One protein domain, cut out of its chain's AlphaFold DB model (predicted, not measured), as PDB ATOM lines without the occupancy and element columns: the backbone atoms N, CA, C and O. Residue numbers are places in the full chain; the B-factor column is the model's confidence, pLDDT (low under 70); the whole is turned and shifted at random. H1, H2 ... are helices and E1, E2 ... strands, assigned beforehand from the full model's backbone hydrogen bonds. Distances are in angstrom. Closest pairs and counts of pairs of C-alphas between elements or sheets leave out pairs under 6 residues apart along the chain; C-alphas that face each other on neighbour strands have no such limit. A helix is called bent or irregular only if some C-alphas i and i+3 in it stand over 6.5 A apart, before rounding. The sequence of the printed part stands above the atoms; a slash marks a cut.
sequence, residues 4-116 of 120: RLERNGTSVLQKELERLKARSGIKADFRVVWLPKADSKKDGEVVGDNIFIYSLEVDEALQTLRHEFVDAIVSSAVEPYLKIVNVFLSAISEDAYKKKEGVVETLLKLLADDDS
ATOM      1  N   ARG A   4      59.714  27.352 132.452       56.59
ATOM      2  CA  ARG A   4      59.785  28.822 132.540       56.59
ATOM      3  C   ARG A   4      60.455  29.467 131.323       56.59
ATOM      4  O   ARG A   4      60.046  30.557 130.935       56.59
ATOM      5  N   LEU A   5      61.446  28.804 130.719       58.22
ATOM      6  CA  LEU A   5      62.120  29.295 129.509       58.22
ATOM      7  C   LEU A   5      61.178  29.217 128.299       58.22
ATOM      8  O   LEU A   5      61.065  30.185 127.555       58.22
ATOM      9  N   GLU A   6      60.410  28.129 128.188       61.50
ATOM     10  CA  GLU A   6      59.392  27.942 127.142       61.50
ATOM     11  C   GLU A   6      58.298  29.021 127.187       61.50
ATOM     12  O   GLU A   6      57.946  29.605 126.159       61.50
ATOM     13  N   ARG A   7      57.794  29.357 128.384       63.97
ATOM     14  CA  ARG A   7      56.784  30.420 128.553       63.97
ATOM     15  C   ARG A   7      57.317  31.806 128.188       63.97
ATOM     16  O   ARG A   7      56.596  32.588 127.568       63.97
ATOM     17  N   ASN A   8      58.568  32.106 128.541       73.31
ATOM     18  CA  ASN A   8      59.183  33.391 128.217       73.31
ATOM     19  C   ASN A   8      59.462  33.528 126.714       73.31
ATOM     20  O   ASN A   8      59.107  34.552 126.134       73.31
ATOM     21  N   GLY A   9      60.018  32.499 126.068       78.81
ATOM     22  CA  GLY A   9      60.275  32.535 124.624       78.81
ATOM     23  C   GLY A   9      58.990  32.588 123.796       78.81
ATOM     24  O   GLY A   9      58.892  33.395 122.875       78.81
ATOM     25  N   THR A  10      57.945  31.858 124.199       86.88
ATOM     26  CA  THR A  10      56.624  31.941 123.543       86.88
ATOM     27  C   THR A  10      56.049  33.360 123.611       86.88
ATOM     28  O   THR A  10      55.556  33.882 122.612       86.88
ATOM     29  N   SER A  11      56.161  34.036 124.763       89.81
ATOM     30  CA  SER A  11      55.706  35.427 124.899       89.81
ATOM     31  C   SER A  11      56.489  36.396 124.007       89.81
ATOM     32  O   SER A  11      55.897  37.328 123.456       89.81
ATOM     33  N   VAL A  12      57.800  36.190 123.850       94.19
ATOM     34  CA  VAL A  12      58.651  37.009 122.973       94.19
ATOM     35  C   VAL A  12      58.242  36.841 121.510       94.19
ATOM     36  O   VAL A  12      58.019  37.839 120.824       94.19
ATOM     37  N   LEU A  13      58.062  35.601 121.056       95.31
ATOM     38  CA  LEU A  13      57.624  35.301 119.692       95.31
ATOM     39  C   LEU A  13      56.235  35.868 119.401       95.31
ATOM     40  O   LEU A  13      56.006  36.436 118.337       95.31
ATOM     41  N   GLN A  14      55.312  35.787 120.359       95.06
ATOM     42  CA  GLN A  14      53.971  36.329 120.170       95.06
ATOM     43  C   GLN A  14      53.971  37.857 120.070       95.06
ATOM     44  O   GLN A  14      53.289  38.412 119.213       95.06
ATOM     45  N   LYS A  15      54.786  38.548 120.878       95.69
ATOM     46  CA  LYS A  15      54.983  40.001 120.737       95.69
ATOM     47  C   LYS A  15      55.567  40.364 119.377       95.69
ATOM     48  O   LYS A  15      55.138  41.350 118.781       95.69
ATOM     49  N   GLU A  16      56.529  39.583 118.891       96.44
ATOM     50  CA  GLU A  16      57.110  39.811 117.572       96.44
ATOM     51  C   GLU A  16      56.080  39.595 116.459       96.44
ATOM     52  O   GLU A  16      55.974  40.435 115.569       96.44
ATOM     53  N   LEU A  17      55.267  38.538 116.533       95.56
ATOM     54  CA  LEU A  17      54.201  38.285 115.565       95.56
ATOM     55  C   LEU A  17      53.194  39.443 115.514       95.56
ATOM     56  O   LEU A  17      52.861  39.922 114.432       95.56
ATOM     57  N   GLU A  18      52.751  39.944 116.667       94.94
ATOM     58  CA  GLU A  18      51.836  41.092 116.717       94.94
ATOM     59  C   GLU A  18      52.489  42.371 116.173       94.94
ATOM     60  O   GLU A  18      51.859  43.132 115.435       94.94
ATOM     61  N   ARG A  19      53.786  42.586 116.441       95.62
ATOM     62  CA  ARG A  19      54.549  43.689 115.838       95.62
ATOM     63  C   ARG A  19      54.609  43.565 114.314       95.62
ATOM     64  O   ARG A  19      54.490  44.575 113.618       95.62
ATOM     65  N   LEU A  20      54.813  42.357 113.791       94.94
ATOM     66  CA  LEU A  20      54.862  42.091 112.355       94.94
ATOM     67  C   LEU A  20      53.503  42.349 111.694       94.94
ATOM     68  O   LEU A  20      53.456  43.111 110.727       94.94
ATOM     69  N   LYS A  21      52.407  41.822 112.258       93.38
ATOM     70  CA  LYS A  21      51.031  42.085 111.794       93.38
ATOM     71  C   LYS A  21      50.703  43.576 111.769       93.38
ATOM     72  O   LYS A  21      50.217  44.090 110.761       93.38
ATOM     73  N   ALA A  22      51.019  44.291 112.850       92.81
ATOM     74  CA  ALA A  22      50.755  45.724 112.956       92.81
ATOM     75  C   ALA A  22      51.512  46.536 111.893       92.81
ATOM     76  O   ALA A  22      50.962  47.479 111.330       92.81
ATOM     77  N   ARG A  23      52.766  46.169 111.596       92.50
ATOM     78  CA  ARG A  23      53.596  46.874 110.606       92.50
ATOM     79  C   ARG A  23      53.232  46.552 109.163       92.50
ATOM     80  O   ARG A  23      53.384  47.424 108.314       92.50
ATOM     81  N   SER A  24      52.808  45.325 108.877       87.69
ATOM     82  CA  SER A  24      52.415  44.923 107.524       87.69
ATOM     83  C   SER A  24      50.976  45.316 107.180       87.69
ATOM     84  O   SER A  24      50.621  45.334 106.005       87.69
ATOM     85  N   GLY A  25      50.144  45.630 108.181       83.69
ATOM     86  CA  GLY A  25      48.717  45.912 107.992       83.69
ATOM     87  C   GLY A  25      47.885  44.661 107.686       83.69
ATOM     88  O   GLY A  25      46.730  44.768 107.272       83.69
ATOM     89  N   ILE A  26      48.462  43.474 107.876       81.38
ATOM     90  CA  ILE A  26      47.835  42.198 107.539       81.38
ATOM     91  C   ILE A  26      46.914  41.762 108.670       81.38
ATOM     92  O   ILE A  26      47.330  41.628 109.819       81.38
ATOM     93  N   LYS A  27      45.652  41.510 108.316       75.06
ATOM     94  CA  LYS A  27      44.595  41.068 109.237       75.06
ATOM     95  C   LYS A  27      44.476  39.544 109.348       75.06
ATOM     96  O   LYS A  27      43.456  39.057 109.809       75.06
ATOM     97  N   ALA A  28      45.473  38.800 108.872       76.31
ATOM     98  CA  ALA A  28      45.470  37.345 108.958       76.31
ATOM     99  C   ALA A  28      45.576  36.891 110.422       76.31
ATOM    100  O   ALA A  28      46.391  37.416 111.190       76.31
ATOM    101  N   ASP A  29      44.792  35.877 110.784       86.38
ATOM    102  CA  ASP A  29      44.686  35.334 112.143       86.38
ATOM    103  C   ASP A  29      45.855  34.405 112.508       86.38
ATOM    104  O   ASP A  29      45.687  33.408 113.212       86.38
ATOM    105  N   PHE A  30      47.070  34.751 112.065       91.69
ATOM    106  CA  PHE A  30      48.257  33.952 112.338       91.69
ATOM    107  C   PHE A  30      48.498  33.790 113.842       91.69
ATOM    108  O   PHE A  30      48.386  34.743 114.621       91.69
ATOM    109  N   ARG A  31      48.899  32.591 114.252       94.00
ATOM    110  CA  ARG A  31      49.310  32.248 115.616       94.00
ATOM    111  C   ARG A  31      50.695  31.638 115.567       94.00
ATOM    112  O   ARG A  31      50.997  30.885 114.653       94.00
ATOM    113  N   VAL A  32      51.532  31.936 116.553       95.31
ATOM    114  CA  VAL A  32      52.851  31.310 116.676       95.31
ATOM    115  C   VAL A  32      52.808  30.208 117.725       95.31
ATOM    116  O   VAL A  32      52.249  30.395 118.806       95.31
ATOM    117  N   VAL A  33      53.408  29.064 117.403       94.19
ATOM    118  CA  VAL A  33      53.553  27.923 118.307       94.19
ATOM    119  C   VAL A  33      55.023  27.525 118.343       94.19
ATOM    120  O   VAL A  33      55.588  27.102 117.338       94.19
ATOM    121  N   TRP A  34      55.649  27.655 119.512       93.75
ATOM    122  CA  TRP A  34      57.042  27.262 119.696       93.75
ATOM    123  C   TRP A  34      57.126  25.837 120.244       93.75
ATOM    124  O   TRP A  34      56.647  25.560 121.343       93.75
ATOM    125  N   LEU A  35      57.713  24.932 119.460       90.75
ATOM    126  CA  LEU A  35      57.890  23.514 119.769       90.75
ATOM    127  C   LEU A  35      59.348  23.112 119.500       90.75
ATOM    128  O   LEU A  35      59.611  22.473 118.484       90.75
ATOM    129  N   PRO A  36      60.302  23.469 120.377       87.50
ATOM    130  CA  PRO A  36      61.715  23.169 120.165       87.50
ATOM    131  C   PRO A  36      61.955  21.676 119.892       87.50
ATOM    132  O   PRO A  36      61.543  20.822 120.684       87.50
ATOM    133  N   LYS A  37      62.609  21.347 118.775       89.31
ATOM    134  CA  LYS A  37      62.891  19.966 118.350       89.31
ATOM    135  C   LYS A  37      64.326  19.858 117.843       89.31
ATOM    136  O   LYS A  37      64.634  20.357 116.768       89.31
ATOM    137  N   ALA A  38      65.171  19.140 118.581       79.50
ATOM    138  CA  ALA A  38      66.577  18.940 118.216       79.50
ATOM    139  C   ALA A  38      66.762  18.158 116.899       79.50
ATOM    140  O   ALA A  38      67.700  18.426 116.160       79.50
ATOM    141  N   ASP A  39      65.839  17.244 116.581       81.00
ATOM    142  CA  ASP A  39      65.922  16.371 115.398       81.00
ATOM    143  C   ASP A  39      65.076  16.869 114.213       81.00
ATOM    144  O   ASP A  39      64.765  16.116 113.283       81.00
ATOM    145  N   SER A  40      64.635  18.129 114.242       78.94
ATOM    146  CA  SER A  40      63.850  18.680 113.141       78.94
ATOM    147  C   SER A  40      64.739  18.969 111.931       78.94
ATOM    148  O   SER A  40      65.760  19.636 112.041       78.94
ATOM    149  N   LYS A  41      64.318  18.525 110.739       86.31
ATOM    150  CA  LYS A  41      64.960  18.907 109.464       86.31
ATOM    151  C   LYS A  41      64.601  20.325 109.004       86.31
ATOM    152  O   LYS A  41      65.113  20.771 107.982       86.31
ATOM    153  N   LYS A  42      63.665  20.979 109.694       89.19
ATOM    154  CA  LYS A  42      63.185  22.332 109.403       89.19
ATOM    155  C   LYS A  42      63.228  23.175 110.667       89.19
ATOM    156  O   LYS A  42      62.875  22.675 111.735       89.19
ATOM    157  N   ASP A  43      63.531  24.455 110.520       90.75
ATOM    158  CA  ASP A  43      63.527  25.397 111.643       90.75
ATOM    159  C   ASP A  43      62.120  25.917 111.967       90.75
ATOM    160  O   ASP A  43      61.839  26.254 113.116       90.75
ATOM    161  N   GLY A  44      61.209  25.901 110.991       93.69
ATOM    162  CA  GLY A  44      59.797  26.236 111.153       93.69
ATOM    163  C   GLY A  44      58.958  25.827 109.946       93.69
ATOM    164  O   GLY A  44      59.485  25.311 108.958       93.69
ATOM    165  N   GLU A  45      57.642  25.991 110.061       95.12
ATOM    166  CA  GLU A  45      56.696  25.855 108.948       95.12
ATOM    167  C   GLU A  45      55.354  26.529 109.252       95.12
ATOM    168  O   GLU A  45      54.941  26.640 110.411       95.12
ATOM    169  N   VAL A  46      54.633  26.917 108.201       93.56
ATOM    170  CA  VAL A  46      53.264  27.438 108.301       93.56
ATOM    171  C   VAL A  46      52.253  26.365 107.903       93.56
ATOM    172  O   VAL A  46      52.299  25.825 106.799       93.56
ATOM    173  N   VAL A  47      51.318  26.056 108.806       90.88
ATOM    174  CA  VAL A  47      50.215  25.114 108.569       90.88
ATOM    175  C   VAL A  47      48.892  25.785 108.926       90.88
ATOM    176  O   VAL A  47      48.569  25.999 110.100       90.88
ATOM    177  N   GLY A  48      48.114  26.113 107.891       88.31
ATOM    178  CA  GLY A  48      46.927  26.955 108.033       88.31
ATOM    179  C   GLY A  48      47.314  28.314 108.616       88.31
ATOM    180  O   GLY A  48      48.238  28.955 108.127       88.31
ATOM    181  N   ASP A  49      46.666  28.703 109.710       91.25
ATOM    182  CA  ASP A  49      46.957  29.962 110.407       91.25
ATOM    183  C   ASP A  49      48.018  29.815 111.511       91.25
ATOM    184  O   ASP A  49      48.215  30.730 112.307       91.25
ATOM    185  N   ASN A  50      48.699  28.672 111.622       94.50
ATOM    186  CA  ASN A  50      49.694  28.450 112.672       94.50
ATOM    187  C   ASN A  50      51.110  28.431 112.091       94.50
ATOM    188  O   ASN A  50      51.416  27.631 111.211       94.50
ATOM    189  N   ILE A  51      51.974  29.283 112.634       95.44
ATOM    190  CA  ILE A  51      53.410  29.319 112.380       95.44
ATOM    191  C   ILE A  51      54.089  28.497 113.475       95.44
ATOM    192  O   ILE A  51      54.152  28.913 114.637       95.44
ATOM    193  N   PHE A  52      54.576  27.319 113.109       94.94
ATOM    194  CA  PHE A  52      55.314  26.432 113.995       94.94
ATOM    195  C   PHE A  52      56.800  26.751 113.930       94.94
ATOM    196  O   PHE A  52      57.369  26.857 112.849       94.94
ATOM    197  N   ILE A  53      57.429  26.878 115.097       95.81
ATOM    198  CA  ILE A  53      58.859  27.152 115.228       95.81
ATOM    199  C   ILE A  53      59.508  26.012 116.005       95.81
ATOM    200  O   ILE A  53      59.059  25.674 117.102       95.81
ATOM    201  N   TYR A  54      60.561  25.434 115.441       94.50
ATOM    202  CA  TYR A  54      61.252  24.254 115.957       94.50
ATOM    203  C   TYR A  54      62.657  24.552 116.492       94.50
ATOM    204  O   TYR A  54      63.220  23.709 117.193       94.50
ATOM    205  N   SER A  55      63.196  25.746 116.220       91.88
ATOM    206  CA  SER A  55      64.497  26.199 116.727       91.88
ATOM    207  C   SER A  55      64.573  26.123 118.257       91.88
ATOM    208  O   SER A  55      63.597  26.429 118.953       91.88
ATOM    209  N   LEU A  56      65.731  25.710 118.777       89.12
ATOM    210  CA  LEU A  56      65.944  25.512 120.215       89.12
ATOM    211  C   LEU A  56      66.147  26.832 120.961       89.12
ATOM    212  O   LEU A  56      65.658  26.987 122.080       89.12
ATOM    213  N   GLU A  57      66.826  27.781 120.320       90.31
ATOM    214  CA  GLU A  57      67.163  29.073 120.905       90.31
ATOM    215  C   GLU A  57      66.176  30.164 120.479       90.31
ATOM    216  O   GLU A  57      65.671  30.186 119.357       90.31
ATOM    217  N   VAL A  58      65.903  31.106 121.387       91.06
ATOM    218  CA  VAL A  58      64.901  32.166 121.167       91.06
ATOM    219  C   VAL A  58      65.295  33.094 120.016       91.06
ATOM    220  O   VAL A  58      64.432  33.514 119.244       91.06
ATOM    221  N   ASP A  59      66.582  33.409 119.881       92.06
ATOM    222  CA  ASP A  59      67.068  34.293 118.819       92.06
ATOM    223  C   ASP A  59      66.927  33.646 117.436       92.06
ATOM    224  O   ASP A  59      66.500  34.306 116.487       92.06
ATOM    225  N   GLU A  60      67.205  32.345 117.334       93.06
ATOM    226  CA  GLU A  60      66.962  31.560 116.120       93.06
ATOM    227  C   GLU A  60      65.463  31.483 115.822       93.06
ATOM    228  O   GLU A  60      65.031  31.792 114.713       93.06
ATOM    229  N   ALA A  61      64.649  31.189 116.839       94.31
ATOM    230  CA  ALA A  61      63.198  31.123 116.717       94.31
ATOM    231  C   ALA A  61      62.584  32.443 116.212       94.31
ATOM    232  O   ALA A  61      61.633  32.429 115.428       94.31
ATOM    233  N   LEU A  62      63.135  33.592 116.622       96.50
ATOM    234  CA  LEU A  62      62.726  34.911 116.133       96.50
ATOM    235  C   LEU A  62      63.056  35.115 114.653       96.50
ATOM    236  O   LEU A  62      62.260  35.724 113.935       96.50
ATOM    237  N   GLN A  63      64.217  34.644 114.194       96.56
ATOM    238  CA  GLN A  63      64.575  34.726 112.778       96.56
ATOM    239  C   GLN A  63      63.673  33.830 111.936       96.56
ATOM    240  O   GLN A  63      63.110  34.300 110.946       96.56
ATOM    241  N   THR A  64      63.448  32.597 112.388       96.44
ATOM    242  CA  THR A  64      62.517  31.665 111.752       96.44
ATOM    243  C   THR A  64      61.114  32.263 111.667       96.44
ATOM    244  O   THR A  64      60.529  32.297 110.592       96.44
ATOM    245  N   LEU A  65      60.584  32.840 112.753       97.00
ATOM    246  CA  LEU A  65      59.256  33.465 112.746       97.00
ATOM    247  C   LEU A  65      59.129  34.569 111.691       97.00
ATOM    248  O   LEU A  65      58.112  34.655 111.005       97.00
ATOM    249  N   ARG A  66      60.146  35.426 111.560       96.19
ATOM    250  CA  ARG A  66      60.145  36.492 110.547       96.19
ATOM    251  C   ARG A  66      60.163  35.917 109.138       96.19
ATOM    252  O   ARG A  66      59.430  36.423 108.292       96.19
ATOM    253  N   HIS A  67      60.985  34.894 108.908       96.31
ATOM    254  CA  HIS A  67      61.074  34.208 107.626       96.31
ATOM    255  C   HIS A  67      59.722  33.607 107.237       96.31
ATOM    256  O   HIS A  67      59.157  33.996 106.219       96.31
ATOM    257  N   GLU A  68      59.159  32.762 108.100       95.94
ATOM    258  CA  GLU A  68      57.889  32.076 107.850       95.94
ATOM    259  C   GLU A  68      56.722  33.053 107.677       95.94
ATOM    260  O   GLU A  68      55.866  32.860 106.818       95.94
ATOM    261  N   PHE A  69      56.689  34.143 108.450       94.69
ATOM    262  CA  PHE A  69      55.663  35.170 108.287       94.69
ATOM    263  C   PHE A  69      55.737  35.831 106.906       94.69
ATOM    264  O   PHE A  69      54.716  35.972 106.239       94.69
ATOM    265  N   VAL A  70      56.931  36.241 106.469       92.62
ATOM    266  CA  VAL A  70      57.110  36.873 105.153       92.62
ATOM    267  C   VAL A  70      56.804  35.882 104.033       92.62
ATOM    268  O   VAL A  70      56.083  36.239 103.100       92.62
ATOM    269  N   ASP A  71      57.293  34.649 104.145       92.25
ATOM    270  CA  ASP A  71      57.070  33.606 103.147       92.25
ATOM    271  C   ASP A  71      55.585  33.264 103.003       92.25
ATOM    272  O   ASP A  71      55.070  33.219 101.887       92.25
ATOM    273  N   ALA A  72      54.847  33.153 104.113       90.44
ATOM    274  CA  ALA A  72      53.405  32.923 104.082       90.44
ATOM    275  C   ALA A  72      52.645  34.047 103.370       90.44
ATOM    276  O   ALA A  72      51.723  33.790 102.596       90.44
ATOM    277  N   ILE A  73      53.037  35.303 103.588       89.50
ATOM    278  CA  ILE A  73      52.400  36.453 102.935       89.50
ATOM    279  C   ILE A  73      52.658  36.423 101.435       89.50
ATOM    280  O   ILE A  73      51.720  36.544 100.645       89.50
ATOM    281  N   VAL A  74      53.919  36.249 101.040       88.50
ATOM    282  CA  VAL A  74      54.307  36.206  99.629       88.50
ATOM    283  C   VAL A  74      53.641  35.018  98.936       88.50
ATOM    284  O   VAL A  74      53.027  35.189  97.884       88.50
ATOM    285  N   SER A  75      53.663  33.844  99.562       87.19
ATOM    286  CA  SER A  75      53.011  32.634  99.059       87.19
ATOM    287  C   SER A  75      51.502  32.810  98.924       87.19
ATOM    288  O   SER A  75      50.942  32.454  97.888       87.19
ATOM    289  N   SER A  76      50.838  33.454  99.892       84.25
ATOM    290  CA  SER A  76      49.397  33.733  99.818       84.25
ATOM    291  C   SER A  76      49.017  34.644  98.644       84.25
ATOM    292  O   SER A  76      47.922  34.515  98.097       84.25
ATOM    293  N   ALA A  77      49.921  35.527  98.211       84.19
ATOM    294  CA  ALA A  77      49.707  36.367  97.036       84.19
ATOM    295  C   ALA A  77      49.853  35.576  95.725       84.19
ATOM    296  O   ALA A  77      49.187  35.892  94.742       84.19
ATOM    297  N   VAL A  78      50.702  34.542  95.703       83.12
ATOM    298  CA  VAL A  78      50.981  33.726  94.509       83.12
ATOM    299  C   VAL A  78      50.002  32.551  94.363       83.12
ATOM    300  O   VAL A  78      49.628  32.176  93.249       83.12
ATOM    301  N   GLU A  79      49.534  31.992  95.478       86.00
ATOM    302  CA  GLU A  79      48.644  30.827  95.541       86.00
ATOM    303  C   GLU A  79      47.394  30.904  94.641       86.00
ATOM    304  O   GLU A  79      47.085  29.908  93.976       86.00
ATOM    305  N   PRO A  80      46.653  32.031  94.579       87.81
ATOM    306  CA  PRO A  80      45.480  32.141  93.715       87.81
ATOM    307  C   PRO A  80      45.814  31.908  92.240       87.81
ATOM    308  O   PRO A  80      45.053  31.245  91.534       87.81
ATOM    309  N   TYR A  81      46.974  32.382  91.780       89.56
ATOM    310  CA  TYR A  81      47.410  32.196  90.397       89.56
ATOM    311  C   TYR A  81      47.745  30.732  90.106       89.56
ATOM    312  O   TYR A  81      47.334  30.209  89.072       89.56
ATOM    313  N   LEU A  82      48.410  30.042  91.038       90.12
ATOM    314  CA  LEU A  82      48.685  28.607  90.909       90.12
ATOM    315  C   LEU A  82      47.392  27.784  90.848       90.12
ATOM    316  O   LEU A  82      47.275  26.881  90.022       90.12
ATOM    317  N   LYS A  83      46.391  28.128  91.672       92.44
ATOM    318  CA  LYS A  83      45.069  27.476  91.642       92.44
ATOM    319  C   LYS A  83      44.399  27.639  90.278       92.44
ATOM    320  O   LYS A  83      43.908  26.659  89.728       92.44
ATOM    321  N   ILE A  84      44.436  28.842  89.705       96.19
ATOM    322  CA  ILE A  84      43.875  29.118  88.374       96.19
ATOM    323  C   ILE A  84      44.603  28.318  87.286       96.19
ATOM    324  O   ILE A  84      43.956  27.666  86.468       96.19
ATOM    325  N   VAL A  85      45.940  28.325  87.288       96.69
ATOM    326  CA  VAL A  85      46.748  27.567  86.317       96.69
ATOM    327  C   VAL A  85      46.448  26.072  86.398       96.69
ATOM    328  O   VAL A  85      46.268  25.437  85.362       96.69
ATOM    329  N   ASN A  86      46.322  25.518  87.605       96.31
ATOM    330  CA  ASN A  86      45.990  24.106  87.791       96.31
ATOM    331  C   ASN A  86      44.603  23.761  87.238       96.31
ATOM    332  O   ASN A  86      44.461  22.743  86.568       96.31
ATOM    333  N   VAL A  87      43.600  24.622  87.442       97.44
ATOM    334  CA  VAL A  87      42.262  24.433  86.856       97.44
ATOM    335  C   VAL A  87      42.327  24.423  85.327       97.44
ATOM    336  O   VAL A  87      41.768  23.524  84.696       97.44
ATOM    337  N   PHE A  88      43.043  25.375  84.721       97.56
ATOM    338  CA  PHE A  88      43.232  25.398  83.268       97.56
ATOM    339  C   PHE A  88      43.960  24.153  82.762       97.56
ATOM    340  O   PHE A  88      43.531  23.548  81.782       97.56
ATOM    341  N   LEU A  89      45.032  23.748  83.441       97.50
ATOM    342  CA  LEU A  89      45.805  22.568  83.078       97.50
ATOM    343  C   LEU A  89      44.942  21.304  83.121       97.50
ATOM    344  O   LEU A  89      44.991  20.510  82.182       97.50
ATOM    345  N   SER A  90      44.129  21.133  84.166       97.19
ATOM    346  CA  SER A  90      43.205  20.001  84.281       97.19
ATOM    347  C   SER A  90      42.180  19.990  83.148       97.19
ATOM    348  O   SER A  90      42.008  18.956  82.509       97.19
ATOM    349  N   ALA A  91      41.567  21.137  82.838       97.88
ATOM    350  CA  ALA A  91      40.577  21.239  81.767       97.88
ATOM    351  C   ALA A  91      41.170  20.924  80.381       97.88
ATOM    352  O   ALA A  91      40.586  20.164  79.609       97.88
ATOM    353  N   ILE A  92      42.355  21.464  80.079       97.75
ATOM    354  CA  ILE A  92      43.070  21.195  78.822       97.75
ATOM    355  C   ILE A  92      43.451  19.716  78.734       97.75
ATOM    356  O   ILE A  92      43.294  19.099  77.682       97.75
ATOM    357  N   SER A  93      43.939  19.140  79.834       97.44
ATOM    358  CA  SER A  93      44.352  17.734  79.872       97.44
ATOM    359  C   SER A  93      43.169  16.793  79.643       97.44
ATOM    360  O   SER A  93      43.291  15.811  78.910       97.44
ATOM    361  N   GLU A  94      42.011  17.110  80.222       97.94
ATOM    362  CA  GLU A  94      40.785  16.336  80.034       97.94
ATOM    363  C   GLU A  94      40.282  16.405  78.582       97.94
ATOM    364  O   GLU A  94      39.952  15.375  77.992       97.94
ATOM    365  N   ASP A  95      40.260  17.596  77.977       97.94
ATOM    366  CA  ASP A  95      39.862  17.775  76.574       97.94
ATOM    367  C   ASP A  95      40.816  17.049  75.611       97.94
ATOM    368  O   ASP A  95      40.379  16.327  74.711       97.94
ATOM    369  N   ALA A  96      42.128  17.169  75.840       98.00
ATOM    370  CA  ALA A  96      43.141  16.465  75.061       98.00
ATOM    371  C   ALA A  96      42.973  14.942  75.156       98.00
ATOM    372  O   ALA A  96      43.055  14.246  74.140       98.00
ATOM    373  N   TYR A  97      42.685  14.426  76.355       98.19
ATOM    374  CA  TYR A  97      42.418  13.006  76.555       98.19
ATOM    375  C   TYR A  97      41.182  12.545  75.771       98.19
ATOM    376  O   TYR A  97      41.274  11.576  75.020       98.19
ATOM    377  N   LYS A  98      40.059  13.273  75.856       98.19
ATOM    378  CA  LYS A  98      38.825  12.947  75.115       98.19
ATOM    379  C   LYS A  98      39.040  12.932  73.603       98.19
ATOM    380  O   LYS A  98      38.599  12.003  72.930       98.19
ATOM    381  N   LYS A  99      39.751  13.927  73.063       97.88
ATOM    382  CA  LYS A  99      40.097  13.981  71.632       97.88
ATOM    383  C   LYS A  99      40.948  12.790  71.210       97.88
ATOM    384  O   LYS A  99      40.675  12.183  70.178       97.88
ATOM    385  N   LYS A 100      41.956  12.440  72.016       98.19
ATOM    386  CA  LYS A 100      42.817  11.279  71.768       98.19
ATOM    387  C   LYS A 100      41.999   9.985  71.736       98.19
ATOM    388  O   LYS A 100      42.137   9.230  70.781       98.19
ATOM    389  N   GLU A 101      41.140   9.746  72.727       98.31
ATOM    390  CA  GLU A 101      40.296   8.541  72.766       98.31
ATOM    391  C   GLU A 101      39.348   8.465  71.558       98.31
ATOM    392  O   GLU A 101      39.279   7.428  70.907       98.31
ATOM    393  N   GLY A 102      38.721   9.576  71.152       97.88
ATOM    394  CA  GLY A 102      37.871   9.591  69.953       97.88
ATOM    395  C   GLY A 102      38.622   9.246  68.656       97.88
ATOM    396  O   GLY A 102      38.093   8.542  67.789       97.88
ATOM    397  N   VAL A 103      39.875   9.698  68.521       97.75
ATOM    398  CA  VAL A 103      40.741   9.319  67.390       97.75
ATOM    399  C   VAL A 103      41.090   7.833  67.451       97.75
ATOM    400  O   VAL A 103      40.974   7.148  66.436       97.75
ATOM    401  N   VAL A 104      41.475   7.320  68.624       97.62
ATOM    402  CA  VAL A 104      41.789   5.896  68.821       97.62
ATOM    403  C   VAL A 104      40.594   5.021  68.446       97.62
ATOM    404  O   VAL A 104      40.750   4.099  67.652       97.62
ATOM    405  N   GLU A 105      39.394   5.338  68.932       97.25
ATOM    406  CA  GLU A 105      38.177   4.592  68.596       97.25
ATOM    407  C   GLU A 105      37.882   4.591  67.093       97.25
ATOM    408  O   GLU A 105      37.477   3.571  66.535       97.25
ATOM    409  N   THR A 106      38.088   5.728  66.424       96.31
ATOM    410  CA  THR A 106      37.875   5.844  64.976       96.31
ATOM    411  C   THR A 106      38.864   4.976  64.202       96.31
ATOM    412  O   THR A 106      38.469   4.262  63.281       96.31
ATOM    413  N   LEU A 107      40.141   4.993  64.596       96.06
ATOM    414  CA  LEU A 107      41.175   4.164  63.978       96.06
ATOM    415  C   LEU A 107      40.927   2.672  64.220       96.06
ATOM    416  O   LEU A 107      41.072   1.880  63.294       96.06
ATOM    417  N   LEU A 108      40.501   2.284  65.425       95.44
ATOM    418  CA  LEU A 108      40.161   0.894  65.736       95.44
ATOM    419  C   LEU A 108      39.002   0.377  64.876       95.44
ATOM    420  O   LEU A 108      39.076  -0.744  64.383       95.44
ATOM    421  N   LYS A 109      37.963   1.193  64.650       94.44
ATOM    422  CA  LYS A 109      36.850   0.840  63.750       94.44
ATOM    423  C   LYS A 109      37.325   0.633  62.312       94.44
ATOM    424  O   LYS A 109      36.963  -0.359  61.697       94.44
ATOM    425  N   LEU A 110      38.174   1.530  61.807       93.75
ATOM    426  CA  LEU A 110      38.721   1.427  60.452       93.75
ATOM    427  C   LEU A 110      39.556   0.154  60.256       93.75
ATOM    428  O   LEU A 110      39.436  -0.496  59.224       93.75
ATOM    429  N   LEU A 111      40.382  -0.206  61.242       92.25
ATOM    430  CA  LEU A 111      41.194  -1.423  61.185       92.25
ATOM    431  C   LEU A 111      40.339  -2.695  61.298       92.25
ATOM    432  O   LEU A 111      40.629  -3.679  60.629       92.25
ATOM    433  N   ALA A 112      39.280  -2.672  62.110       87.62
ATOM    434  CA  ALA A 112      38.372  -3.808  62.257       87.62
ATOM    435  C   ALA A 112      37.525  -4.069  60.997       87.62
ATOM    436  O   ALA A 112      37.222  -5.222  60.691       87.62
ATOM    437  N   ASP A 113      37.158  -3.021  60.254       68.06
ATOM    438  CA  ASP A 113      36.394  -3.159  59.009       68.06
ATOM    439  C   ASP A 113      37.220  -3.811  57.880       68.06
ATOM    440  O   ASP A 113      36.650  -4.491  57.022       68.06
ATOM    441  N   ASP A 114      38.551  -3.669  57.882       58.88
ATOM    442  CA  ASP A 114      39.431  -4.217  56.835       58.88
ATOM    443  C   ASP A 114      39.634  -5.744  56.962       58.88
ATOM    444  O   ASP A 114      39.723  -6.444  55.953       58.88
ATOM    445  N   ASP A 115      39.562  -6.293  58.182       58.38
ATOM    446  CA  ASP A 115      39.624  -7.745  58.453       58.38
ATOM    447  C   ASP A 115      38.363  -8.515  58.001       58.38
ATOM    448  O   ASP A 115      38.342  -9.749  57.987       58.38
ATOM    449  N   SER A 116      37.290  -7.809  57.630       58.34
ATOM    450  CA  SER A 116      36.000  -8.408  57.259       58.34
ATOM    451  C   SER A 116      35.779  -8.563  55.747       58.34
ATOM    452  O   SER A 116      34.767  -9.132  55.323       58.34
TER     453      SER A 116
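What this domain is: This is residues 4 to 116 of the 120 residues of an uncharacterized protein of Nitrososphaera sp (UniProt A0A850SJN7). A small head, a three-stranded sheet with H1 and the first arm of H2, H2a, side by side over one of its faces, has a very long helical arm sticking out of it. That arm, residues 74 to 116, makes the length of the whole: H2 starts in the head, bends, and runs on as H2b far beyond everything else. The printed part has 113 residues, with two named helices and three named strands in the order H1 E1 E2 E3 H2; the sheet, in the order E1 E3 E2, is mixed, and the class is mostly helix. The whole is extended, with a radius of gyration of the C-alphas of 25.5 A and spans of 87 by 35 by 16 A.

How they stand to each other: The inner strand E3, residues 50 to 53, is parallel to the edge strand E1, residues 31 to 34, at 24 degrees; N 51 and O 31 are within hydrogen-bond range at 2.8 A. E3 is antiparallel to the other edge strand, E2, residues 44 to 47, at 165 degrees, with N 45 and O 52 2.9 A apart; E2 and E3 form a hairpin. H2, residues 58 to 114, was assigned as one helix by its hydrogen bonds but is bent: C-alphas 77 and 80 are 6.8 A apart. Its arm H2a, residues 58 to 77, is on the sheet at a height of 8.3 A, over E2 and slantwise to the strands, at 33 degrees to E2 on the local plane; their closest C-alphas are those of Gly 44 and Thr 64, 6.1 A. H1, residues 4 to 24, is on the same face at a height of 8.2 A, over E1 and only just along the strands, at 29 degrees to E1 on the local plane; their closest C-alphas are those of Thr 10 and Trp 34, 6.1 A. These helices on one face of the sheet make two layers. H1 touches H2a, with residues 58 to 66 of H2a alone; their closest C-alphas are those of Gly 9 and Val 58, 5.8 A. They run the same way at a tilt of 35.1 degrees, only just steep. H2b, residues 80 to 114, stands at a steep tilt of 55 degrees to H2a and is apart from H1, E1, E2 and E3. In H1 and H2a every O i to N i+4 pair is within hydrogen-bond range; in H2b 30 of 31 are.

Where its parts are: H1 begins at C-alpha 4, (59.785, 28.822, 132.540), and is 30.6 A long. The strands E1, E2 and E3 measure 10.1, 10.0 and 9.6 A. H2a is 28.8 A long from C-alpha 58, (64.901, 32.166, 121.167). H2b is 52.1 A long and ends at C-alpha 114, (39.431, -4.217, 56.835).

The domain as a whole: The C-alphas of Arg 4 and Ser 116 are the two farthest apart, 87.3 A. Without residues 74 to 116, which stand free, the body has 70 residues and spans 33 by 25 by 17 A. The printed part has no cut and no long link. The mean pLDDT of the printed part is 89.9; residues 4 to 7 and 113 to 116 are under 70.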